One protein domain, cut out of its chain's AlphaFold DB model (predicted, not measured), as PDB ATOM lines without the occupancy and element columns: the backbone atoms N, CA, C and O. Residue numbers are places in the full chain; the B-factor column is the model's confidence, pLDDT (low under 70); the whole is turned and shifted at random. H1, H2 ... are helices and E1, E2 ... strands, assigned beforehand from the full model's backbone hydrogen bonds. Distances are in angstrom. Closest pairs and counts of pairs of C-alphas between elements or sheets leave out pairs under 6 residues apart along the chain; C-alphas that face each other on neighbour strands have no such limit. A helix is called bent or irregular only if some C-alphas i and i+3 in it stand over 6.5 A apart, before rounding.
ATOM      1  N   ASP A  55      -7.336 -21.285   3.624       87.62
ATOM      2  CA  ASP A  55      -7.279 -21.337   5.080       87.62
ATOM      3  C   ASP A  55      -6.044 -20.580   5.594       87.62
ATOM      4  O   ASP A  55      -4.908 -20.886   5.222       87.62
ATOM      5  N   ARG A  56      -6.257 -19.582   6.459       91.69
ATOM      6  CA  ARG A  56      -5.190 -18.714   6.988       91.69
ATOM      7  C   ARG A  56      -4.132 -19.493   7.771       91.69
ATOM      8  O   ARG A  56      -2.953 -19.169   7.650       91.69
ATOM      9  N   ALA A  57      -4.533 -20.516   8.531       91.44
ATOM     10  CA  ALA A  57      -3.602 -21.344   9.299       91.44
ATOM     11  C   ALA A  57      -2.680 -22.152   8.371       91.44
ATOM     12  O   ALA A  57      -1.469 -22.202   8.586       91.44
ATOM     13  N   THR A  58      -3.229 -22.689   7.282       92.31
ATOM     14  CA  THR A  58      -2.455 -23.366   6.233       92.31
ATOM     15  C   THR A  58      -1.434 -22.426   5.578       92.31
ATOM     16  O   THR A  58      -0.301 -22.835   5.328       92.31
ATOM     17  N   ILE A  59      -1.785 -21.157   5.329       94.50
ATOM     18  CA  ILE A  59      -0.830 -20.169   4.789       94.50
ATOM     19  C   ILE A  59       0.279 -19.850   5.795       94.50
ATOM     20  O   ILE A  59       1.442 -19.801   5.401       94.50
ATOM     21  N   SER A  60      -0.057 -19.669   7.075       94.38
ATOM     22  CA  SER A  60       0.934 -19.490   8.145       94.38
ATOM     23  C   SER A  60       1.940 -20.642   8.198       94.38
ATOM     24  O   SER A  60       3.145 -20.399   8.184       94.38
ATOM     25  N   GLU A  61       1.459 -21.887   8.176       94.19
ATOM     26  CA  GLU A  61       2.318 -23.078   8.175       94.19
ATOM     27  C   GLU A  61       3.211 -23.134   6.924       94.19
ATOM     28  O   GLU A  61       4.419 -23.347   7.025       94.19
ATOM     29  N   LEU A  62       2.657 -22.866   5.735       93.31
ATOM     30  CA  LEU A  62       3.441 -22.814   4.495       93.31
ATOM     31  C   LEU A  62       4.535 -21.743   4.548       93.31
ATOM     32  O   LEU A  62       5.657 -21.994   4.111       93.31
ATOM     33  N   VAL A  63       4.236 -20.562   5.092       93.94
ATOM     34  CA  VAL A  63       5.225 -19.493   5.276       93.94
ATOM     35  C   VAL A  63       6.319 -19.922   6.256       93.94
ATOM     36  O   VAL A  63       7.496 -19.721   5.965       93.94
ATOM     37  N   ALA A  64       5.966 -20.549   7.379       92.62
ATOM     38  CA  ALA A  64       6.940 -21.004   8.370       92.62
ATOM     39  C   ALA A  64       7.835 -22.149   7.854       92.62
ATOM     40  O   ALA A  64       9.007 -22.244   8.231       92.62
ATOM     41  N   SER A  65       7.287 -23.012   6.995       90.44
ATOM     42  CA  SER A  65       7.956 -24.216   6.492       90.44
ATOM     43  C   SER A  65       8.687 -24.018   5.159       90.44
ATOM     44  O   SER A  65       9.669 -24.712   4.900       90.44
ATOM     45  N   HIS A  66       8.262 -23.070   4.321       91.00
ATOM     46  CA  HIS A  66       8.803 -22.866   2.966       91.00
ATOM     47  C   HIS A  66       8.961 -21.390   2.561       91.00
ATOM     48  O   HIS A  66       9.413 -21.101   1.455       91.00
ATOM     49  N   GLY A  67       8.546 -20.448   3.407       92.31
ATOM     50  CA  GLY A  67       8.538 -19.026   3.087       92.31
ATOM     51  C   GLY A  67       9.870 -18.324   3.332       92.31
ATOM     52  O   GLY A  67      10.691 -18.735   4.150       92.31
ATOM     53  N   SER A  68      10.031 -17.192   2.649       92.75
ATOM     54  CA  SER A  68      11.115 -16.232   2.873       92.75
ATOM     55  C   SER A  68      10.725 -15.171   3.911       92.75
ATOM     56  O   SER A  68       9.563 -15.061   4.315       92.75
ATOM     57  N   SER A  69      11.669 -14.307   4.288       94.19
ATOM     58  CA  SER A  69      11.398 -13.124   5.120       94.19
ATOM     59  C   SER A  69      10.351 -12.176   4.506       94.19
ATOM     60  O   SER A  69       9.575 -11.555   5.238       94.19
ATOM     61  N   SER A  70      10.282 -12.085   3.174       95.50
ATOM     62  CA  SER A  70       9.254 -11.323   2.454       95.50
ATOM     63  C   SER A  70       7.880 -11.981   2.583       95.50
ATOM     64  O   SER A  70       6.883 -11.281   2.772       95.50
ATOM     65  N   SER A  71       7.821 -13.315   2.557       95.81
ATOM     66  CA  SER A  71       6.573 -14.084   2.643       95.81
ATOM     67  C   SER A  71       5.873 -13.937   3.998       95.81
ATOM     68  O   SER A  71       4.649 -13.992   4.070       95.81
ATOM     69  N   THR A  72       6.603 -13.640   5.078       95.69
ATOM     70  CA  THR A  72       5.985 -13.386   6.395       95.69
ATOM     71  C   THR A  72       5.103 -12.134   6.418       95.69
ATOM     72  O   THR A  72       4.338 -11.930   7.365       95.69
ATOM     73  N   ALA A  73       5.226 -11.235   5.435       95.56
ATOM     74  CA  ALA A  73       4.359 -10.066   5.326       95.56
ATOM     75  C   ALA A  73       2.928 -10.445   4.923       95.56
ATOM     76  O   ALA A  73       1.983  -9.786   5.349       95.56
ATOM     77  N   TRP A  74       2.772 -11.544   4.182       96.38
ATOM     78  CA  TRP A  74       1.499 -12.000   3.629       96.38
ATOM     79  C   TRP A  74       0.447 -12.317   4.697       96.38
ATOM     80  O   TRP A  74      -0.744 -12.251   4.421       96.38
ATOM     81  N   LEU A  75       0.891 -12.623   5.920       95.50
ATOM     82  CA  LEU A  75       0.026 -12.973   7.048       95.50
ATOM     83  C   LEU A  75      -0.779 -11.774   7.583       95.50
ATOM     84  O   LEU A  75      -1.726 -11.947   8.346       95.50
ATOM     85  N   GLU A  76      -0.444 -10.546   7.180       93.75
ATOM     86  CA  GLU A  76      -1.319  -9.386   7.367       93.75
ATOM     87  C   GLU A  76      -2.391  -9.368   6.267       93.75
ATOM     88  O   GLU A  76      -2.347  -8.545   5.352       93.75
ATOM     89  N   PHE A  77      -3.361 -10.286   6.359       91.75
ATOM     90  CA  PHE A  77      -4.395 -10.523   5.337       91.75
ATOM     91  C   PHE A  77      -5.285  -9.306   5.022       91.75
ATOM     92  O   PHE A  77      -5.944  -9.271   3.989       91.75
ATOM     93  N   SER A  78      -5.294  -8.274   5.874       89.12
ATOM     94  CA  SER A  78      -5.946  -6.991   5.569       89.12
ATOM     95  C   SER A  78      -5.183  -6.147   4.541       89.12
ATOM     96  O   SER A  78      -5.756  -5.248   3.933       89.12
ATOM     97  N   ARG A  79      -3.885  -6.412   4.351       90.44
ATOM     98  CA  ARG A  79      -3.007  -5.708   3.405       90.44
ATOM     99  C   ARG A  79      -2.655  -6.567   2.199       90.44
ATOM    100  O   ARG A  79      -2.534  -6.044   1.093       90.44
ATOM    101  N   TYR A  80      -2.477  -7.867   2.417       95.06
ATOM    102  CA  TYR A  80      -2.087  -8.812   1.379       95.06
ATOM    103  C   TYR A  80      -3.253  -9.696   0.974       95.06
ATOM    104  O   TYR A  80      -3.924 -10.303   1.803       95.06
ATOM    105  N   LYS A  81      -3.430  -9.822  -0.336       95.81
ATOM    106  CA  LYS A  81      -4.240 -10.867  -0.948       95.81
ATOM    107  C   LYS A  81      -3.356 -12.082  -1.193       95.81
ATOM    108  O   LYS A  81      -2.165 -11.937  -1.472       95.81
ATOM    109  N   ILE A  82      -3.944 -13.268  -1.125       97.19
ATOM    110  CA  ILE A  82      -3.252 -14.525  -1.409       97.19
ATOM    111  C   ILE A  82      -3.825 -15.124  -2.683       97.19
ATOM    112  O   ILE A  82      -5.039 -15.216  -2.857       97.19
ATOM    113  N   TRP A  83      -2.936 -15.541  -3.574       97.25
ATOM    114  CA  TRP A  83      -3.251 -16.448  -4.662       97.25
ATOM    115  C   TRP A  83      -2.657 -17.817  -4.354       97.25
ATOM    116  O   TRP A  83      -1.478 -17.922  -4.022       97.25
ATOM    117  N   GLN A  84      -3.462 -18.861  -4.510       96.25
ATOM    118  CA  GLN A  84      -3.004 -20.243  -4.521       96.25
ATOM    119  C   GLN A  84      -3.360 -20.850  -5.874       96.25
ATOM    120  O   GLN A  84      -4.487 -20.701  -6.356       96.25
ATOM    121  N   ALA A  85      -2.399 -21.527  -6.498       95.56
ATOM    122  CA  ALA A  85      -2.625 -22.191  -7.769       95.56
ATOM    123  C   ALA A  85      -3.769 -23.212  -7.637       95.56
ATOM    124  O   ALA A  85      -3.732 -24.109  -6.798       95.56
ATOM    125  N   SER A  86      -4.780 -23.102  -8.499       91.19
ATOM    126  CA  SER A  86      -5.928 -24.021  -8.500       91.19
ATOM    127  C   SER A  86      -5.600 -25.403  -9.072       91.19
ATOM    128  O   SER A  86      -6.395 -26.334  -8.953       91.19
ATOM    129  N   LYS A  87      -4.439 -25.544  -9.718       91.69
ATOM    130  CA  LYS A  87      -3.928 -26.788 -10.295       91.69
ATOM    131  C   LYS A  87      -2.474 -26.991  -9.859       91.69
ATOM    132  O   LYS A  87      -1.766 -25.997  -9.694       91.69
ATOM    133  N   PRO A  88      -2.007 -28.244  -9.718       94.94
ATOM    134  CA  PRO A  88      -0.591 -28.529  -9.512       94.94
ATOM    135  C   PRO A  88       0.275 -27.921 -10.623       94.94
ATOM    136  O   PRO A  88      -0.095 -27.966 -11.797       94.94
ATOM    137  N   ILE A  89       1.435 -27.381 -10.247       97.12
ATOM    138  CA  ILE A  89       2.416 -26.796 -11.167       97.12
ATOM    139  C   ILE A  89       3.735 -27.534 -10.957       97.12
ATOM    140  O   ILE A  89       4.416 -27.326  -9.957       97.12
ATOM    141  N   ALA A  90       4.088 -28.416 -11.891       95.00
ATOM    142  CA  ALA A  90       5.347 -29.149 -11.833       95.00
ATOM    143  C   ALA A  90       6.557 -28.201 -12.006       95.00
ATOM    144  O   ALA A  90       6.441 -27.210 -12.730       95.00
ATOM    145  N   PRO A  91       7.722 -28.501 -11.402       95.38
ATOM    146  CA  PRO A  91       8.008 -29.637 -10.515       95.38
ATOM    147  C   PRO A  91       7.651 -29.410  -9.031       95.38
ATOM    148  O   PRO A  91       8.138 -30.150  -8.179       95.38
ATOM    149  N   SER A  92       6.807 -28.424  -8.693       95.06
ATOM    150  CA  SER A  92       6.366 -28.241  -7.305       95.06
ATOM    151  C   SER A  92       5.508 -29.426  -6.846       95.06
ATOM    152  O   SER A  92       4.572 -29.834  -7.537       95.06
ATOM    153  N   THR A  93       5.802 -29.969  -5.665       93.88
ATOM    154  CA  THR A  93       5.070 -31.091  -5.052       93.88
ATOM    155  C   THR A  93       3.777 -30.653  -4.366       93.88
ATOM    156  O   THR A  93       2.928 -31.489  -4.065       93.88
ATOM    157  N   PHE A  94       3.596 -29.348  -4.164       93.31
ATOM    158  CA  PHE A  94       2.359 -28.735  -3.686       93.31
ATOM    159  C   PHE A  94       1.972 -27.521  -4.556       93.31
ATOM    160  O   PHE A  94       2.842 -26.951  -5.228       93.31
ATOM    161  N   PRO A  95       0.685 -27.113  -4.577       95.44
ATOM    162  CA  PRO A  95       0.238 -25.956  -5.350       95.44
ATOM    163  C   PRO A  95       0.952 -24.667  -4.914       95.44
ATOM    164  O   PRO A  95       0.888 -24.332  -3.729       95.44
ATOM    165  N   PRO A  96       1.604 -23.933  -5.836       96.88
ATOM    166  CA  PRO A  96       2.287 -22.693  -5.490       96.88
ATOM    167  C   PRO A  96       1.370 -21.643  -4.862       96.88
ATOM    168  O   PRO A  96       0.189 -21.544  -5.212       96.88
ATOM    169  N   VAL A  97       1.938 -20.833  -3.971       97.44
ATOM    170  CA  VAL A  97       1.236 -19.752  -3.267       97.44
ATOM    171  C   VAL A  97       1.994 -18.439  -3.428       97.44
ATOM    172  O   VAL A  97       3.213 -18.406  -3.282       97.44
ATOM    173  N   GLN A  98       1.270 -17.349  -3.682       98.19
ATOM    174  CA  GLN A  98       1.818 -15.999  -3.782       98.19
ATOM    175  C   GLN A  98       0.986 -14.999  -2.979       98.19
ATOM    176  O   GLN A  98      -0.210 -14.843  -3.226       98.19
ATOM    177  N   GLY A  99       1.632 -14.248  -2.087       98.06
ATOM    178  CA  GLY A  99       1.045 -13.047  -1.491       98.06
ATOM    179  C   GLY A  99       1.315 -11.792  -2.322       98.06
ATOM    180  O   GLY A  99       2.409 -11.603  -2.861       98.06
ATOM    181  N   TYR A 100       0.324 -10.913  -2.439       98.06
ATOM    182  CA  TYR A 100       0.441  -9.686  -3.225       98.06
ATOM    183  C   TYR A 100      -0.397  -8.537  -2.659       98.06
ATOM    184  O   TYR A 100      -1.413  -8.746  -2.002       98.06
ATOM    185  N   MET A 101       0.016  -7.305  -2.951       96.94
ATOM    186  CA  MET A 101      -0.782  -6.097  -2.703       96.94
ATOM    187  C   MET A 101      -1.387  -5.596  -4.015       96.94
ATOM    188  O   MET A 101      -0.800  -5.782  -5.082       96.94
ATOM    189  N   ARG A 102      -2.538  -4.923  -3.945       94.62
ATOM    190  CA  ARG A 102      -3.150  -4.250  -5.100       94.62
ATOM    191  C   ARG A 102      -3.351  -2.771  -4.794       94.62
ATOM    192  O   ARG A 102      -3.884  -2.441  -3.739       94.62
ATOM    193  N   LYS A 103      -2.988  -1.895  -5.733       94.56
ATOM    194  CA  LYS A 103      -3.349  -0.471  -5.685       94.56
ATOM    195  C   LYS A 103      -3.667   0.035  -7.090       94.56
ATOM    196  O   LYS A 103      -2.804   0.037  -7.966       94.56
ATOM    197  N   GLY A 104      -4.921   0.423  -7.321       92.81
ATOM    198  CA  GLY A 104      -5.423   0.728  -8.663       92.81
ATOM    199  C   GLY A 104      -5.225  -0.452  -9.625       92.81
ATOM    200  O   GLY A 104      -5.634  -1.582  -9.337       92.81
ATOM    201  N   ASN A 105      -4.546  -0.186 -10.746       94.50
ATOM    202  CA  ASN A 105      -4.220  -1.186 -11.770       94.50
ATOM    203  C   ASN A 105      -2.924  -1.964 -11.484       94.50
ATOM    204  O   ASN A 105      -2.490  -2.752 -12.319       94.50
ATOM    205  N   TRP A 106      -2.284  -1.741 -10.339       96.31
ATOM    206  CA  TRP A 106      -1.002  -2.349 -10.004       96.31
ATOM    207  C   TRP A 106      -1.168  -3.516  -9.041       96.31
ATOM    208  O   TRP A 106      -1.860  -3.401  -8.025       96.31
ATOM    209  N   VAL A 107      -0.502  -4.624  -9.356       97.62
ATOM    210  CA  VAL A 107      -0.411  -5.830  -8.532       97.62
ATOM    211  C   VAL A 107       1.053  -6.063  -8.179       97.62
ATOM    212  O   VAL A 107       1.869  -6.367  -9.046       97.62
ATOM    213  N   PHE A 108       1.383  -5.925  -6.899       98.00
ATOM    214  CA  PHE A 108       2.735  -6.093  -6.376       98.00
ATOM    215  C   PHE A 108       2.884  -7.490  -5.778       98.00
ATOM    216  O   PHE A 108       2.498  -7.708  -4.627       98.00
ATOM    217  N   ALA A 109       3.418  -8.431  -6.558       98.44
ATOM    218  CA  ALA A 109       3.779  -9.759  -6.076       98.44
ATOM    219  C   ALA A 109       4.981  -9.632  -5.136       98.44
ATOM    220  O   ALA A 109       6.058  -9.193  -5.545       98.44
ATOM    221  N   TRP A 110       4.766  -9.924  -3.856       98.19
ATOM    222  CA  TRP A 110       5.707  -9.577  -2.800       98.19
ATOM    223  C   TRP A 110       6.577 -10.767  -2.408       98.19
ATOM    224  O   TRP A 110       6.103 -11.679  -1.737       98.19
ATOM    225  N   GLY A 111       7.850 -10.752  -2.784       97.44
ATOM    226  CA  GLY A 111       8.744 -11.894  -2.629       97.44
ATOM    227  C   GLY A 111       8.454 -13.025  -3.609       97.44
ATOM    228  O   GLY A 111       7.552 -12.941  -4.444       97.44
ATOM    229  N   ASN A 112       9.248 -14.087  -3.501       96.81
ATOM    230  CA  ASN A 112       9.107 -15.283  -4.326       96.81
ATOM    231  C   ASN A 112       7.784 -16.011  -4.032       96.81
ATOM    232  O   ASN A 112       7.331 -15.996  -2.880       96.81
ATOM    233  N   PRO A 113       7.208 -16.721  -5.020       97.44
ATOM    234  CA  PRO A 113       6.135 -17.657  -4.736       97.44
ATOM    235  C   PRO A 113       6.681 -18.807  -3.891       97.44
ATOM    236  O   PRO A 113       7.794 -19.285  -4.116       97.44
ATOM    237  N   ILE A 114       5.883 -19.277  -2.936       96.12
ATOM    238  CA  ILE A 114       6.209 -20.485  -2.184       96.12
ATOM    239  C   ILE A 114       5.985 -21.675  -3.113       96.12
ATOM    240  O   ILE A 114       4.867 -21.935  -3.562       96.12
ATOM    241  N   VAL A 115       7.074 -22.380  -3.398       95.44
ATOM    242  CA  VAL A 115       7.153 -23.571  -4.247       95.44
ATOM    243  C   VAL A 115       8.009 -24.616  -3.543       95.44
ATOM    244  O   VAL A 115       8.848 -24.271  -2.715       95.44
ATOM    245  N   SER A 116       7.845 -25.897  -3.872       92.00
ATOM    246  CA  SER A 116       8.652 -26.949  -3.235       92.00
ATOM    247  C   SER A 116      10.084 -27.048  -3.778       92.00
ATOM    248  O   SER A 116      10.876 -27.833  -3.269       92.00
ATOM    249  N   THR A 117      10.390 -26.360  -4.880       90.44
ATOM    250  CA  THR A 117      11.705 -26.362  -5.531       90.44
ATOM    251  C   THR A 117      11.853 -25.133  -6.425       90.44
ATOM    252  O   THR A 117      10.899 -24.725  -7.093       90.44
ATOM    253  N   SER A 118      13.057 -24.563  -6.486       90.75
ATOM    254  CA  SER A 118      13.361 -23.378  -7.301       90.75
ATOM    255  C   SER A 118      13.083 -23.573  -8.798       90.75
ATOM    256  O   SER A 118      12.740 -22.618  -9.494       90.75
ATOM    257  N   ALA A 119      13.118 -24.813  -9.297       93.19
ATOM    258  CA  ALA A 119      12.759 -25.136 -10.679       93.19
ATOM    259  C   ALA A 119      11.280 -24.850 -11.019       93.19
ATOM    260  O   ALA A 119      10.926 -24.777 -12.192       93.19
ATOM    261  N   ALA A 120      10.412 -24.675 -10.017       96.31
ATOM    262  CA  ALA A 120       9.005 -24.329 -10.211       96.31
ATOM    263  C   ALA A 120       8.717 -22.816 -10.163       96.31
ATOM    264  O   ALA A 120       7.570 -22.422 -10.364       96.31
ATOM    265  N   LEU A 121       9.725 -21.963  -9.929       96.94
ATOM    266  CA  LEU A 121       9.548 -20.506  -9.837       96.94
ATOM    267  C   LEU A 121       8.995 -19.903 -11.136       96.94
ATOM    268  O   LEU A 121       7.996 -19.188 -11.115       96.94
ATOM    269  N   GLU A 122       9.606 -20.230 -12.276       97.50
ATOM    270  CA  GLU A 122       9.198 -19.739 -13.598       97.50
ATOM    271  C   GLU A 122       7.762 -20.148 -13.986       97.50
ATOM    272  O   GLU A 122       6.954 -19.257 -14.286       97.50
ATOM    273  N   PRO A 123       7.365 -21.436 -13.925       98.12
ATOM    274  CA  PRO A 123       5.996 -21.818 -14.259       98.12
ATOM    275  C   PRO A 123       4.972 -21.284 -13.243       98.12
ATOM    276  O   PRO A 123       3.863 -20.916 -13.641       98.12
ATOM    277  N   ALA A 124       5.328 -21.163 -11.956       98.19
ATOM    278  CA  ALA A 124       4.471 -20.519 -10.958       98.19
ATOM    279  C   ALA A 124       4.254 -19.031 -11.274       98.19
ATOM    280  O   ALA A 124       3.120 -18.549 -11.210       98.19
ATOM    281  N   ALA A 125       5.308 -18.319 -11.685       98.25
ATOM    282  CA  ALA A 125       5.224 -16.918 -12.077       98.25
ATOM    283  C   ALA A 125       4.285 -16.716 -13.274       98.25
ATOM    284  O   ALA A 125       3.413 -15.844 -13.230       98.25
ATOM    285  N   ARG A 126       4.401 -17.552 -14.318       97.75
ATOM    286  CA  ARG A 126       3.488 -17.503 -15.475       97.75
ATOM    287  C   ARG A 126       2.037 -17.734 -15.069       97.75
ATOM    288  O   ARG A 126       1.164 -16.986 -15.503       97.75
ATOM    289  N   ALA A 127       1.781 -18.743 -14.238       98.19
ATOM    290  CA  ALA A 127       0.433 -19.068 -13.787       98.19
ATOM    291  C   ALA A 127      -0.183 -17.941 -12.943       98.19
ATOM    292  O   ALA A 127      -1.353 -17.603 -13.137       98.19
ATOM    293  N   PHE A 128       0.604 -17.315 -12.061       98.25
ATOM    294  CA  PHE A 128       0.161 -16.154 -11.291       98.25
ATOM    295  C   PHE A 128      -0.188 -14.973 -12.203       98.25
ATOM    296  O   PHE A 128      -1.277 -14.411 -12.098       98.25
ATOM    297  N   VAL A 129       0.693 -14.626 -13.149       97.12
ATOM    298  CA  VAL A 129       0.446 -13.532 -14.105       97.12
ATOM    299  C   VAL A 129      -0.806 -13.810 -14.938       97.12
ATOM    300  O   VAL A 129      -1.660 -12.935 -15.058       97.12
ATOM    301  N   GLN A 130      -0.972 -15.037 -15.443       96.94
ATOM    302  CA  GLN A 130      -2.165 -15.440 -16.189       96.94
ATOM    303  C   GLN A 130      -3.440 -15.307 -15.346       96.94
ATOM    304  O   GLN A 130      -4.462 -14.837 -15.851       96.94
ATOM    305  N   HIS A 131      -3.389 -15.692 -14.068       97.19
ATOM    306  CA  HIS A 131      -4.510 -15.517 -13.153       97.19
ATOM    307  C   HIS A 131      -4.872 -14.037 -12.998       97.19
ATOM    308  O   HIS A 131      -6.028 -13.678 -13.217       97.19
ATOM    309  N   ILE A 132      -3.901 -13.168 -12.705       97.00
ATOM    310  CA  ILE A 132      -4.145 -11.726 -12.557       97.00
ATOM    311  C   ILE A 132      -4.731 -11.126 -13.841       97.00
ATOM    312  O   ILE A 132      -5.741 -10.427 -13.777       97.00
ATOM    313  N   SER A 133      -4.177 -11.457 -15.010       95.12
ATOM    314  CA  SER A 133      -4.710 -10.991 -16.297       95.12
ATOM    315  C   SER A 133      -6.127 -11.495 -16.585       95.12
ATOM    316  O   SER A 133      -6.875 -10.816 -17.284       95.12
ATOM    317  N   SER A 134      -6.515 -12.662 -16.056       96.44
ATOM    318  CA  SER A 134      -7.880 -13.189 -16.194       96.44
ATOM    319  C   SER A 134      -8.910 -12.461 -15.327       96.44
ATOM    320  O   SER A 134     -10.092 -12.483 -15.660       96.44
ATOM    321  N   LEU A 135      -8.472 -11.815 -14.237       95.50
ATOM    322  CA  LEU A 135      -9.345 -10.996 -13.395       95.50
ATOM    323  C   LEU A 135      -9.674  -9.673 -14.089       95.50
ATOM    324  O   LEU A 135     -10.833  -9.271 -14.132       95.50
ATOM    325  N   ASP A 136      -8.652  -9.009 -14.632       95.38
ATOM    326  CA  ASP A 136      -8.792  -7.817 -15.466       95.38
ATOM    327  C   ASP A 136      -7.509  -7.606 -16.285       95.38
ATOM    328  O   ASP A 136      -6.402  -7.501 -15.752       95.38
ATOM    329  N   THR A 137      -7.669  -7.493 -17.604       93.38
ATOM    330  CA  THR A 137      -6.584  -7.252 -18.569       93.38
ATOM    331  C   THR A 137      -5.805  -5.952 -18.342       93.38
ATOM    332  O   THR A 137      -4.700  -5.810 -18.861       93.38
ATOM    333  N   LYS A 138      -6.351  -4.994 -17.579       93.50
ATOM    334  CA  LYS A 138      -5.680  -3.730 -17.234       93.50
ATOM    335  C   LYS A 138      -4.679  -3.871 -16.088       93.50
ATOM    336  O   LYS A 138      -3.891  -2.948 -15.871       93.50
ATOM    337  N   LEU A 139      -4.716  -4.979 -15.342       95.12
ATOM    338  CA  LEU A 139      -3.837  -5.190 -14.198       95.12
ATOM    339  C   LEU A 139      -2.394  -5.439 -14.647       95.12
ATOM    340  O   LEU A 139      -2.121  -6.265 -15.517       95.12
ATOM    341  N   LYS A 140      -1.459  -4.736 -14.006       95.44
ATOM    342  CA  LYS A 140      -0.019  -4.810 -14.254       95.44
ATOM    343  C   LYS A 140       0.676  -5.454 -13.063       95.44
ATOM    344  O   LYS A 140       0.629  -4.918 -11.955       95.44
ATOM    345  N   VAL A 141       1.318  -6.596 -13.300       97.12
ATOM    346  CA  VAL A 141       2.077  -7.323 -12.276       97.12
ATOM    347  C   VAL A 141       3.508  -6.802 -12.213       97.12
ATOM    348  O   VAL A 141       4.189  -6.709 -13.233       97.12
ATOM    349  N   VAL A 142       3.964  -6.517 -10.999       97.81
ATOM    350  CA  VAL A 142       5.351  -6.187 -10.668       97.81
ATOM    351  C   VAL A 142       5.776  -7.111  -9.537       97.81
ATOM    352  O   VAL A 142       5.110  -7.174  -8.503       97.81
ATOM    353  N   TRP A 143       6.879  -7.825  -9.722       98.25
ATOM    354  CA  TRP A 143       7.505  -8.599  -8.657       98.25
ATOM    355  C   TRP A 143       8.440  -7.694  -7.867       98.25
ATOM    356  O   TRP A 143       9.243  -6.966  -8.450       98.25
ATOM    357  N   VAL A 144       8.321  -7.706  -6.545       97.25
ATOM    358  CA  VAL A 144       9.052  -6.806  -5.649       97.25
ATOM    359  C   VAL A 144       9.658  -7.631  -4.523       97.25
ATOM    360  O   VAL A 144       8.971  -8.475  -3.954       97.25
ATOM    361  N   CYS A 145      10.909  -7.356  -4.157       96.31
ATOM    362  CA  CYS A 145      11.633  -8.081  -3.106       96.31
ATOM    363  C   CYS A 145      11.831  -9.569  -3.425       96.31
ATOM    364  O   CYS A 145      11.741 -10.401  -2.521       96.31
ATOM    365  N   VAL A 146      12.075  -9.900  -4.695       96.94
ATOM    366  CA  VAL A 146      12.426 -11.264  -5.114       96.94
ATOM    367  C   VAL A 146      13.931 -11.490  -5.017       96.94
ATOM    368  O   VAL A 146      14.699 -10.534  -5.131       96.94
ATOM    369  N   ASP A 147      14.350 -12.727  -4.776       94.06
ATOM    370  CA  ASP A 147      15.770 -13.084  -4.733       94.06
ATOM    371  C   ASP A 147      16.358 -13.299  -6.137       94.06
ATOM    372  O   ASP A 147      15.676 -13.171  -7.156       94.06
ATOM    373  N   GLN A 148      17.641 -13.658  -6.200       92.81
ATOM    374  CA  GLN A 148      18.338 -13.904  -7.462       92.81
ATOM    375  C   GLN A 148      17.757 -15.081  -8.267       92.81
ATOM    376  O   GLN A 148      17.809 -15.067  -9.496       92.81
ATOM    377  N   ALA A 149      17.253 -16.133  -7.613       92.75
ATOM    378  CA  ALA A 149      16.727 -17.299  -8.321       92.75
ATOM    379  C   ALA A 149      15.439 -16.942  -9.069       92.75
ATOM    380  O   ALA A 149      15.289 -17.273 -10.247       92.75
ATOM    381  N   MET A 150      14.548 -16.213  -8.402       96.12
ATOM    382  CA  MET A 150      13.326 -15.704  -9.008       96.12
ATOM    383  C   MET A 150      13.610 -14.582 -10.012       96.12
ATOM    384  O   MET A 150      12.973 -14.524 -11.061       96.12
ATOM    385  N   GLU A 151      14.596 -13.726  -9.746       96.69
ATOM    386  CA  GLU A 151      15.020 -12.701 -10.698       96.69
ATOM    387  C   GLU A 151      15.480 -13.307 -12.026       96.69
ATOM    388  O   GLU A 151      14.997 -12.870 -13.066       96.69
ATOM    389  N   ARG A 152      16.297 -14.370 -12.012       95.25
ATOM    390  CA  ARG A 152      16.688 -15.079 -13.242       95.25
ATOM    391  C   ARG A 152      15.495 -15.725 -13.936       95.25
ATOM    392  O   ARG A 152      15.374 -15.631 -15.156       95.25
ATOM    393  N   ALA A 153      14.584 -16.335 -13.174       96.06
ATOM    394  CA  ALA A 153      13.356 -16.899 -13.730       96.06
ATOM    395  C   ALA A 153      12.536 -15.840 -14.492       96.06
ATOM    396  O   ALA A 153      11.992 -16.128 -15.553       96.06
ATOM    397  N   LEU A 154      12.481 -14.602 -14.000       97.25
ATOM    398  CA  LEU A 154      11.760 -13.506 -14.651       97.25
ATOM    399  C   LEU A 154      12.574 -12.855 -15.784       97.25
ATOM    400  O   LEU A 154      12.069 -12.672 -16.891       97.25
ATOM    401  N   GLY A 155      13.830 -12.502 -15.529       96.06
ATOM    402  CA  GLY A 155      14.684 -11.765 -16.457       96.06
ATOM    403  C   GLY A 155      15.153 -12.607 -17.640       96.06
ATOM    404  O   GLY A 155      15.018 -12.186 -18.788       96.06
ATOM    405  N   GLU A 156      15.662 -13.810 -17.381       94.06
ATOM    406  CA  GLU A 156      16.234 -14.680 -18.418       94.06
ATOM    407  C   GLU A 156      15.149 -15.461 -19.156       94.06
ATOM    408  O   GLU A 156      15.141 -15.487 -20.386       94.06
ATOM    409  N   ALA A 157      14.211 -16.078 -18.428       91.75
ATOM    410  CA  ALA A 157      13.226 -16.968 -19.046       91.75
ATOM    411  C   ALA A 157      11.946 -16.255 -19.516       91.75
ATOM    412  O   ALA A 157      11.304 -16.721 -20.465       91.75
ATOM    413  N   LEU A 158      11.555 -15.138 -18.887       93.69
ATOM    414  CA  LEU A 158      10.377 -14.359 -19.303       93.69
ATOM    415  C   LEU A 158      10.723 -13.051 -20.026       93.69
ATOM    416  O   LEU A 158       9.808 -12.401 -20.532       93.69
ATOM    417  N   GLY A 159      11.998 -12.653 -20.082       94.75
ATOM    418  CA  GLY A 159      12.423 -11.404 -20.721       94.75
ATOM    419  C   GLY A 159      12.027 -10.140 -19.948       94.75
ATOM    420  O   GLY A 159      11.898  -9.073 -20.541       94.75
ATOM    421  N   TRP A 160      11.781 -10.241 -18.638       96.44
ATOM    422  CA  TRP A 160      11.380  -9.088 -17.825       96.44
ATOM    423  C   TRP A 160      12.564  -8.147 -17.591       96.44
ATOM    424  O   TRP A 160      13.713  -8.583 -17.518       96.44
ATOM    425  N   SER A 161      12.285  -6.854 -17.451       95.44
ATOM    426  CA  SER A 161      13.258  -5.891 -16.950       95.44
ATOM    427  C   SER A 161      13.446  -6.101 -15.453       95.44
ATOM    428  O   SER A 161      12.467  -6.222 -14.710       95.44
ATOM    429  N   THR A 162      14.696  -6.123 -15.000       95.38
ATOM    430  CA  THR A 162      15.036  -6.384 -13.600       95.38
ATOM    431  C   THR A 162      16.024  -5.348 -13.074       95.38
ATOM    432  O   THR A 162      16.874  -4.808 -13.794       95.38
ATOM    433  N   VAL A 163      15.853  -4.997 -11.801       94.31
ATOM    434  CA  VAL A 163      16.667  -3.986 -11.137       94.31
ATOM    435  C   VAL A 163      16.899  -4.345  -9.676       94.31
ATOM    436  O   VAL A 163      15.972  -4.693  -8.946       94.31
ATOM    437  N   HIS A 164      18.146  -4.222  -9.239       94.12
ATOM    438  CA  HIS A 164      18.546  -4.325  -7.846       94.12
ATOM    439  C   HIS A 164      18.517  -2.941  -7.190       94.12
ATOM    440  O   HIS A 164      19.223  -2.024  -7.609       94.12
ATOM    441  N   CYS A 165      17.705  -2.780  -6.150       91.44
ATOM    442  CA  CYS A 165      17.679  -1.576  -5.307       91.44
ATOM    443  C   CYS A 165      17.328  -1.885  -3.844       91.44
ATOM    444  O   CYS A 165      17.005  -0.991  -3.059       91.44
ATOM    445  N   ILE A 166      17.365  -3.164  -3.479       93.00
ATOM    446  CA  ILE A 166      16.920  -3.689  -2.192       93.00
ATOM    447  C   ILE A 166      17.969  -4.696  -1.731       93.00
ATOM    448  O   ILE A 166      18.413  -5.514  -2.533       93.00
ATOM    449  N   TYR A 167      18.345  -4.656  -0.460       92.12
ATOM    450  CA  TYR A 167      19.095  -5.729   0.183       92.12
ATOM    451  C   TYR A 167      18.189  -6.535   1.099       92.12
ATOM    452  O   TYR A 167      17.267  -5.981   1.684       92.12
ATOM    453  N   GLU A 168      18.475  -7.816   1.260       92.44
ATOM    454  CA  GLU A 168      18.125  -8.588   2.444       92.44
ATOM    455  C   GLU A 168      19.331  -8.550   3.396       92.44
ATOM    456  O   GLU A 168      20.460  -8.811   2.977       92.44
ATOM    457  N   ASP A 169      19.113  -8.185   4.661       92.75
ATOM    458  CA  ASP A 169      20.193  -8.019   5.643       92.75
ATOM    459  C   ASP A 169      20.329  -9.262   6.526       92.75
ATOM    460  O   ASP A 169      19.650  -9.385   7.551       92.75
ATOM    461  N   SER A 365      22.091   1.406  -1.302       85.12
ATOM    462  CA  SER A 365      22.605   2.775  -1.495       85.12
ATOM    463  C   SER A 365      22.448   3.276  -2.937       85.12
ATOM    464  O   SER A 365      22.457   4.484  -3.178       85.12
ATOM    465  N   SER A 366      22.282   2.360  -3.892       85.31
ATOM    466  CA  SER A 366      22.148   2.649  -5.316       85.31
ATOM    467  C   SER A 366      21.237   1.647  -6.013       85.31
ATOM    468  O   SER A 366      21.072   0.519  -5.556       85.31
ATOM    469  N   MET A 367      20.710   2.056  -7.162       90.31
ATOM    470  CA  MET A 367      19.949   1.205  -8.068       90.31
ATOM    471  C   MET A 367      20.858   0.673  -9.187       90.31
ATOM    472  O   MET A 367      21.563   1.457  -9.823       90.31
ATOM    473  N   VAL A 368      20.822  -0.635  -9.446       91.44
ATOM    474  CA  VAL A 368      21.641  -1.315 -10.461       91.44
ATOM    475  C   VAL A 368      20.734  -2.137 -11.390       91.44
ATOM    476  O   VAL A 368      20.090  -3.070 -10.913       91.44
ATOM    477  N   PRO A 369      20.633  -1.816 -12.694       92.00
ATOM    478  CA  PRO A 369      19.909  -2.658 -13.650       92.00
ATOM    479  C   PRO A 369      20.626  -4.004 -13.841       92.00
ATOM    480  O   PRO A 369      21.858  -4.020 -13.887       92.00
ATOM    481  N   THR A 370      19.882  -5.108 -13.981       92.00
ATOM    482  CA  THR A 370      20.470  -6.450 -14.180       92.00
ATOM    483  C   THR A 370      20.099  -7.079 -15.524       92.00
ATOM    484  O   THR A 370      20.996  -7.285 -16.341       92.00
ATOM    485  N   HIS A 371      18.815  -7.275 -15.833       92.12
ATOM    486  CA  HIS A 371      18.359  -7.803 -17.128       92.12
ATOM    487  C   HIS A 371      17.403  -6.843 -17.826       92.12
ATOM    488  O   HIS A 371      16.604  -6.151 -17.198       92.12
ATOM    489  N   ASN A 372      17.483  -6.820 -19.160       91.75
ATOM    490  CA  ASN A 372      16.527  -6.172 -20.068       91.75
ATOM    491  C   ASN A 372      16.164  -4.720 -19.695       91.75
ATOM    492  O   ASN A 372      15.045  -4.266 -19.930       91.75
ATOM    493  N   LEU A 373      17.105  -3.977 -19.100       86.69
ATOM    494  CA  LEU A 373      16.919  -2.585 -18.705       86.69
ATOM    495  C   LEU A 373      18.167  -1.768 -19.059       86.69
ATOM    496  O   LEU A 373      19.258  -2.016 -18.554       86.69
ATOM    497  N   SER A 374      18.015  -0.784 -19.946       85.12
ATOM    498  CA  SER A 374      19.123   0.064 -20.395       85.12
ATOM    499  C   SER A 374      18.661   1.468 -20.797       85.12
ATOM    500  O   SER A 374      17.466   1.763 -20.885       85.12
ATOM    501  N   GLY A 375      19.630   2.358 -21.021       84.19
ATOM    502  CA  GLY A 375      19.392   3.697 -21.555       84.19
ATOM    503  C   GLY A 375      18.681   4.646 -20.585       84.19
ATOM    504  O   GLY A 375      18.868   4.591 -19.369       84.19
ATOM    505  N   TRP A 376      17.871   5.552 -21.136       78.88
ATOM    506  CA  TRP A 376      17.246   6.652 -20.391       78.88
ATOM    507  C   TRP A 376      16.277   6.181 -19.288       78.88
ATOM    508  O   TRP A 376      16.184   6.838 -18.252       78.88
ATOM    509  N   LYS A 377      15.620   5.018 -19.462       78.50
ATOM    510  CA  LYS A 377      14.718   4.418 -18.456       78.50
ATOM    511  C   LYS A 377      15.445   4.185 -17.119       78.50
ATOM    512  O   LYS A 377      14.891   4.487 -16.064       78.50
ATOM    513  N   VAL A 378      16.702   3.721 -17.159       84.69
ATOM    514  CA  VAL A 378      17.543   3.530 -15.958       84.69
ATOM    515  C   VAL A 378      17.788   4.862 -15.260       84.69
ATOM    516  O   VAL A 378      17.663   4.951 -14.044       84.69
ATOM    517  N   HIS A 379      18.110   5.911 -16.017       84.31
ATOM    518  CA  HIS A 379      18.402   7.221 -15.441       84.31
ATOM    519  C   HIS A 379      17.195   7.794 -14.683       84.31
ATOM    520  O   HIS A 379      17.332   8.216 -13.533       84.31
ATOM    521  N   THR A 380      16.003   7.739 -15.286       82.88
ATOM    522  CA  THR A 380      14.759   8.198 -14.651       82.88
ATOM    523  C   THR A 380      14.450   7.415 -13.375       82.88
ATOM    524  O   THR A 380      14.196   8.020 -12.334       82.88
ATOM    525  N   LEU A 381      14.523   6.081 -13.418       84.25
ATOM    526  CA  LEU A 381      14.259   5.235 -12.248       84.25
ATOM    527  C   LEU A 381      15.276   5.462 -11.122       84.25
ATOM    528  O   LEU A 381      14.873   5.583  -9.967       84.25
ATOM    529  N   SER A 382      16.563   5.619 -11.448       86.56
ATOM    530  CA  SER A 382      17.609   5.937 -10.468       86.56
ATOM    531  C   SER A 382      17.350   7.272  -9.772       86.56
ATOM    532  O   SER A 382      17.485   7.380  -8.553       86.56
ATOM    533  N   ASN A 383      16.946   8.298 -10.526       86.19
ATOM    534  CA  ASN A 383      16.624   9.607  -9.962       86.19
ATOM    535  C   ASN A 383      15.412   9.532  -9.024       86.19
ATOM    536  O   ASN A 383      15.463  10.069  -7.914       86.19
ATOM    537  N   THR A 384      14.351   8.832  -9.435       85.12
ATOM    538  CA  THR A 384      13.167   8.597  -8.599       85.12
ATOM    539  C   THR A 384      13.530   7.831  -7.328       85.12
ATOM    540  O   THR A 384      13.168   8.261  -6.234       85.12
ATOM    541  N   TYR A 385      14.311   6.755  -7.447       85.75
ATOM    542  CA  TYR A 385      14.794   5.968  -6.314       85.75
ATOM    543  C   TYR A 385      15.543   6.829  -5.296       85.75
ATOM    544  O   TYR A 385      15.196   6.838  -4.117       85.75
ATOM    545  N   ASN A 386      16.525   7.613  -5.751       85.81
ATOM    546  CA  ASN A 386      17.338   8.458  -4.877       85.81
ATOM    547  C   ASN A 386      16.496   9.495  -4.122       85.81
ATOM    548  O   ASN A 386      16.749   9.760  -2.944       85.81
ATOM    549  N   ARG A 387      15.474  10.066  -4.773       83.12
ATOM    550  CA  ARG A 387      14.536  10.996  -4.125       83.12
ATOM    551  C   ARG A 387      13.729  10.297  -3.034       83.12
ATOM    552  O   ARG A 387      13.712  10.780  -1.905       83.12
ATOM    553  N   VAL A 388      13.125   9.151  -3.356       81.06
ATOM    554  CA  VAL A 388      12.310   8.365  -2.417       81.06
ATOM    555  C   VAL A 388      13.147   7.877  -1.237       81.06
ATOM    556  O   VAL A 388      12.754   8.067  -0.088       81.06
ATOM    557  N   ALA A 389      14.319   7.289  -1.488       79.81
ATOM    558  CA  ALA A 389      15.206   6.774  -0.447       79.81
ATOM    559  C   ALA A 389      15.632   7.875   0.537       79.81
ATOM    560  O   ALA A 389      15.670   7.646   1.749       79.81
ATOM    561  N   LYS A 390      15.893   9.086   0.023       79.19
ATOM    562  CA  LYS A 390      16.247  10.255   0.832       79.19
ATOM    563  C   LYS A 390      15.067  10.785   1.650       79.19
ATOM    564  O   LYS A 390      15.247  11.059   2.833       79.19
ATOM    565  N   SER A 391      13.881  10.936   1.058       75.00
ATOM    566  CA  SER A 391      12.720  11.551   1.728       75.00
ATOM    567  C   SER A 391      12.080  10.657   2.792       75.00
ATOM    568  O   SER A 391      11.542  11.147   3.779       75.00
ATOM    569  N   THR A 392      12.161   9.340   2.615       71.25
ATOM    570  CA  THR A 392      11.529   8.348   3.501       71.25
ATOM    571  C   THR A 392      12.463   7.838   4.600       71.25
ATOM    572  O   THR A 392      12.050   7.059   5.460       71.25
ATOM    573  N   GLY A 393      13.737   8.247   4.582       72.44
ATOM    574  CA  GLY A 393      14.741   7.806   5.553       72.44
ATOM    575  C   GLY A 393      15.037   6.304   5.497       72.44
ATOM    576  O   GLY A 393      15.516   5.746   6.486       72.44
ATOM    577  N   LEU A 394      14.760   5.635   4.368       73.69
ATOM    578  CA  LEU A 394      14.934   4.185   4.217       73.69
ATOM    579  C   LEU A 394      16.373   3.728   4.509       73.69
ATOM    580  O   LEU A 394      16.569   2.660   5.088       73.69
ATOM    581  N   GLU A 409      22.430  -9.281   0.942       88.75
ATOM    582  CA  GLU A 409      22.054 -10.093  -0.213       88.75
ATOM    583  C   GLU A 409      21.199  -9.268  -1.177       88.75
ATOM    584  O   GLU A 409      20.253  -8.610  -0.742       88.75
ATOM    585  N   PRO A 410      21.512  -9.241  -2.481       91.44
ATOM    586  CA  PRO A 410      20.745  -8.447  -3.424       91.44
ATOM    587  C   PRO A 410      19.341  -9.023  -3.624       91.44
ATOM    588  O   PRO A 410      19.170 -10.213  -3.883       91.44
ATOM    589  N   MET A 411      18.354  -8.137  -3.556       94.88
ATOM    590  CA  MET A 411      16.955  -8.388  -3.885       94.88
ATOM    591  C   MET A 411      16.529  -7.464  -5.031       94.88
ATOM    592  O   MET A 411      17.125  -6.399  -5.254       94.88
ATOM    593  N   PHE A 412      15.483  -7.868  -5.748       96.06
ATOM    594  CA  PHE A 412      15.157  -7.303  -7.051       96.06
ATOM    595  C   PHE A 412      13.706  -6.843  -7.160       96.06
ATOM    596  O   PHE A 412      12.797  -7.331  -6.476       96.06
ATOM    597  N   VAL A 413      13.509  -5.881  -8.056       96.62
ATOM    598  CA  VAL A 413      12.212  -5.508  -8.613       96.62
ATOM    599  C   VAL A 413      12.211  -5.923 -10.078       96.62
ATOM    600  O   VAL A 413      13.136  -5.585 -10.818       96.62
ATOM    601  N   CYS A 414      11.185  -6.656 -10.497       97.19
ATOM    602  CA  CYS A 414      11.073  -7.196 -11.845       97.19
ATOM    603  C   CYS A 414       9.708  -6.843 -12.436       97.19
ATOM    604  O   CYS A 414       8.670  -7.023 -11.795       97.19
ATOM    605  N   TYR A 415       9.696  -6.375 -13.677       95.56
ATOM    606  CA  TYR A 415       8.482  -5.970 -14.384       95.56
ATOM    607  C   TYR A 415       8.614  -6.231 -15.893       95.56
ATOM    608  O   TYR A 415       9.731  -6.257 -16.409       95.56
ATOM    609  N   PRO A 416       7.507  -6.433 -16.629       91.88
ATOM    610  CA  PRO A 416       7.572  -6.609 -18.081       91.88
ATOM    611  C   PRO A 416       8.079  -5.327 -18.771       91.88
ATOM    612  O   PRO A 416       7.996  -4.250 -18.194       91.88
ATOM    613  N   GLU A 417       8.579  -5.413 -20.005       76.50
ATOM    614  CA  GLU A 417       9.336  -4.348 -20.708       76.50
ATOM    615  C   GLU A 417       8.676  -2.939 -20.723       76.50
ATOM    616  O   GLU A 417       9.359  -1.908 -20.611       76.50
ATOM    617  N   ASP A 418       7.341  -2.883 -20.769       71.69
ATOM    618  CA  ASP A 418       6.526  -1.652 -20.742       71.69
ATOM    619  C   ASP A 418       5.777  -1.444 -19.410       71.69
ATOM    620  O   ASP A 418       4.768  -0.738 -19.306       71.69
ATOM    621  N   GLY A 419       6.254  -2.123 -18.371       70.50
ATOM    622  CA  GLY A 419       5.462  -2.502 -17.218       70.50
ATOM    623  C   GLY A 419       5.666  -1.703 -15.948       70.50
ATOM    624  O   GLY A 419       4.916  -1.967 -15.028       70.50
ATOM    625  N   PHE A 420       6.615  -0.767 -15.830       81.62
ATOM    626  CA  PHE A 420       6.841  -0.060 -14.557       81.62
ATOM    627  C   PHE A 420       7.540   1.292 -14.742       81.62
ATOM    628  O   PHE A 420       8.709   1.367 -15.113       81.62
ATOM    629  N   GLY A 421       6.793   2.368 -14.493       83.31
ATOM    630  CA  GLY A 421       7.261   3.755 -14.549       83.31
ATOM    631  C   GLY A 421       6.880   4.517 -13.281       83.31
ATOM    632  O   GLY A 421       6.598   3.906 -12.249       83.31
ATOM    633  N   LEU A 422       6.834   5.849 -13.358       85.31
ATOM    634  CA  LEU A 422       6.548   6.705 -12.202       85.31
ATOM    635  C   LEU A 422       5.220   6.353 -11.514       85.31
ATOM    636  O   LEU A 422       5.196   6.191 -10.297       85.31
ATOM    637  N   ASP A 423       4.158   6.123 -12.289       88.81
ATOM    638  CA  ASP A 423       2.842   5.721 -11.770       88.81
ATOM    639  C   ASP A 423       2.899   4.427 -10.954       88.81
ATOM    640  O   ASP A 423       2.223   4.290  -9.935       88.81
ATOM    641  N   GLY A 424       3.724   3.472 -11.393       91.06
ATOM    642  CA  GLY A 424       3.925   2.207 -10.693       91.06
ATOM    643  C   GLY A 424       4.673   2.399  -9.381       91.06
ATOM    644  O   GLY A 424       4.275   1.836  -8.362       91.06
ATOM    645  N   VAL A 425       5.707   3.246  -9.376       89.50
ATOM    646  CA  VAL A 425       6.422   3.620  -8.148       89.50
ATOM    647  C   VAL A 425       5.476   4.315  -7.170       89.50
ATOM    648  O   VAL A 425       5.435   3.946  -6.000       89.50
ATOM    649  N   MET A 426       4.661   5.264  -7.634       89.19
ATOM    650  CA  MET A 426       3.685   5.953  -6.788       89.19
ATOM    651  C   MET A 426       2.636   4.998  -6.224       89.19
ATOM    652  O   MET A 426       2.333   5.050  -5.032       89.19
ATOM    653  N   ALA A 427       2.117   4.083  -7.043       93.19
ATOM    654  CA  ALA A 427       1.193   3.054  -6.583       93.19
ATOM    655  C   ALA A 427       1.836   2.126  -5.539       93.19
ATOM    656  O   ALA A 427       1.175   1.777  -4.560       93.19
ATOM    657  N   LEU A 428       3.119   1.779  -5.692       92.62
ATOM    658  CA  LEU A 428       3.863   0.985  -4.711       92.62
ATOM    659  C   LEU A 428       4.016   1.738  -3.386       92.62
ATOM    660  O   LEU A 428       3.748   1.178  -2.326       92.62
ATOM    661  N   LEU A 429       4.396   3.018  -3.430       89.12
ATOM    662  CA  LEU A 429       4.512   3.847  -2.228       89.12
ATOM    663  C   LEU A 429       3.162   4.002  -1.522       89.12
ATOM    664  O   LEU A 429       3.105   3.870  -0.301       89.12
ATOM    665  N   LYS A 430       2.073   4.194  -2.279       89.88
ATOM    666  CA  LYS A 430       0.704   4.220  -1.741       89.88
ATOM    667  C   LYS A 430       0.312   2.880  -1.104       89.88
ATOM    668  O   LYS A 430      -0.291   2.890  -0.040       89.88
ATOM    669  N   ALA A 431       0.674   1.740  -1.699       90.81
ATOM    670  CA  ALA A 431       0.406   0.413  -1.127       90.81
ATOM    671  C   ALA A 431       1.203   0.139   0.168       90.81
ATOM    672  O   ALA A 431       0.745  -0.572   1.065       90.81
ATOM    673  N   LEU A 432       2.409   0.703   0.275       88.62
ATOM    674  CA  LEU A 432       3.297   0.519   1.424       88.62
ATOM    675  C   LEU A 432       3.094   1.545   2.550       88.62
ATOM    676  O   LEU A 432       3.644   1.349   3.644       88.62
ATOM    677  N   ARG A 433       2.347   2.624   2.299       82.94
ATOM    678  CA  ARG A 433       1.956   3.604   3.316       82.94
ATOM    679  C   ARG A 433       0.985   2.942   4.303       82.94
ATOM    680  O   ARG A 433       0.163   2.116   3.912       82.94
TER     681      ARG A 433
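This is residues 55 to 169, 365 to 394 and 409 to 433 of the 434 residues of an uncharacterized protein of Auriculariopsis ampla (UniProt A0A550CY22). A strongly twisted sheet of seven strands runs through the middle, with H2 and H3 packed on one face and H4 and H5 on the other: three layers, with H1 near E2 towards the E1 edge. The printed part has 170 residues, with named elements in the order H1 E1 E2 E3 H2 E4 H3 E5 E6 H4 E7 H5. The sheet's order is E1 E2 E3 E4 E7 E5 E6, mixed; the class is mixed, helices and strands. The whole is compact and rounded, with a radius of gyration of the C-alphas of 15.4 A and spans of 42 by 34 by 31 A.

Find C-alpha 56 at (-5.190, -18.714, 6.988), where H1, residues 56 to 66, begins. Then come E1, 81 to 84, E2, 97 to 103, 20.0 A long, and E3, 106 to 110. H2, 118 to 135, spans 26.6 A and is irregular: C-alphas 119 and 122 are 7.1 A apart. Next are E4, 140 to 146, H3, 148 to 155, and E5, 161 to 169, 23.7 A, which bends by 53 degrees at residue 165. After a cut, look for E6, 365 to 369, and H4, 376 to 391, 23.1 A; after another, E7, 409 to 415, 20.1 A, and H5, 422 to 432, ending at C-alpha (3.297, 0.519, 1.424).

E1, E2 and E3 form a meander, each strand the antiparallel neighbour of the one before; look at N 81 and O 100, 2.8 A, and N 101 and O 108, 3.0 A. E3, H2 and E4 make a strand-helix-strand unit, two parallel neighbour strands with a helix between, its crossover right-handed; N 107 and O 140 are 2.8 A apart. E4, H3 and E5 make a split one, also right-handed, with E7 between the strands. Antiparallel E7 has N 143 and O 414 at 2.9 A towards E4 and N 161 and O 415 at 2.8 A towards E5; E5 and E6 have N 164 and O 368 at 2.8 A. H2 touches H3 with residues 118 to 125 alone, closest at C-alphas 122 and 153, 5.0 A. H4 lies over E6 at a height over the sheet of 9.1 A; H5 lies over E2 and E3 at 8.6 A. Every O i to N i+4 pair is within hydrogen-bond range in H1, H3, H4 and H5, and 12 of 14 in H2.

The farthest C-alphas, Ala 57 and Gly 375, are 45.9 A apart. The cuts leave 13.2 A between C-alphas 169 and 365 and 16.6 A between 394 and 409. The links H1 to E1 and E1 to E2 are long. No printed residue is under 70 in pLDDT.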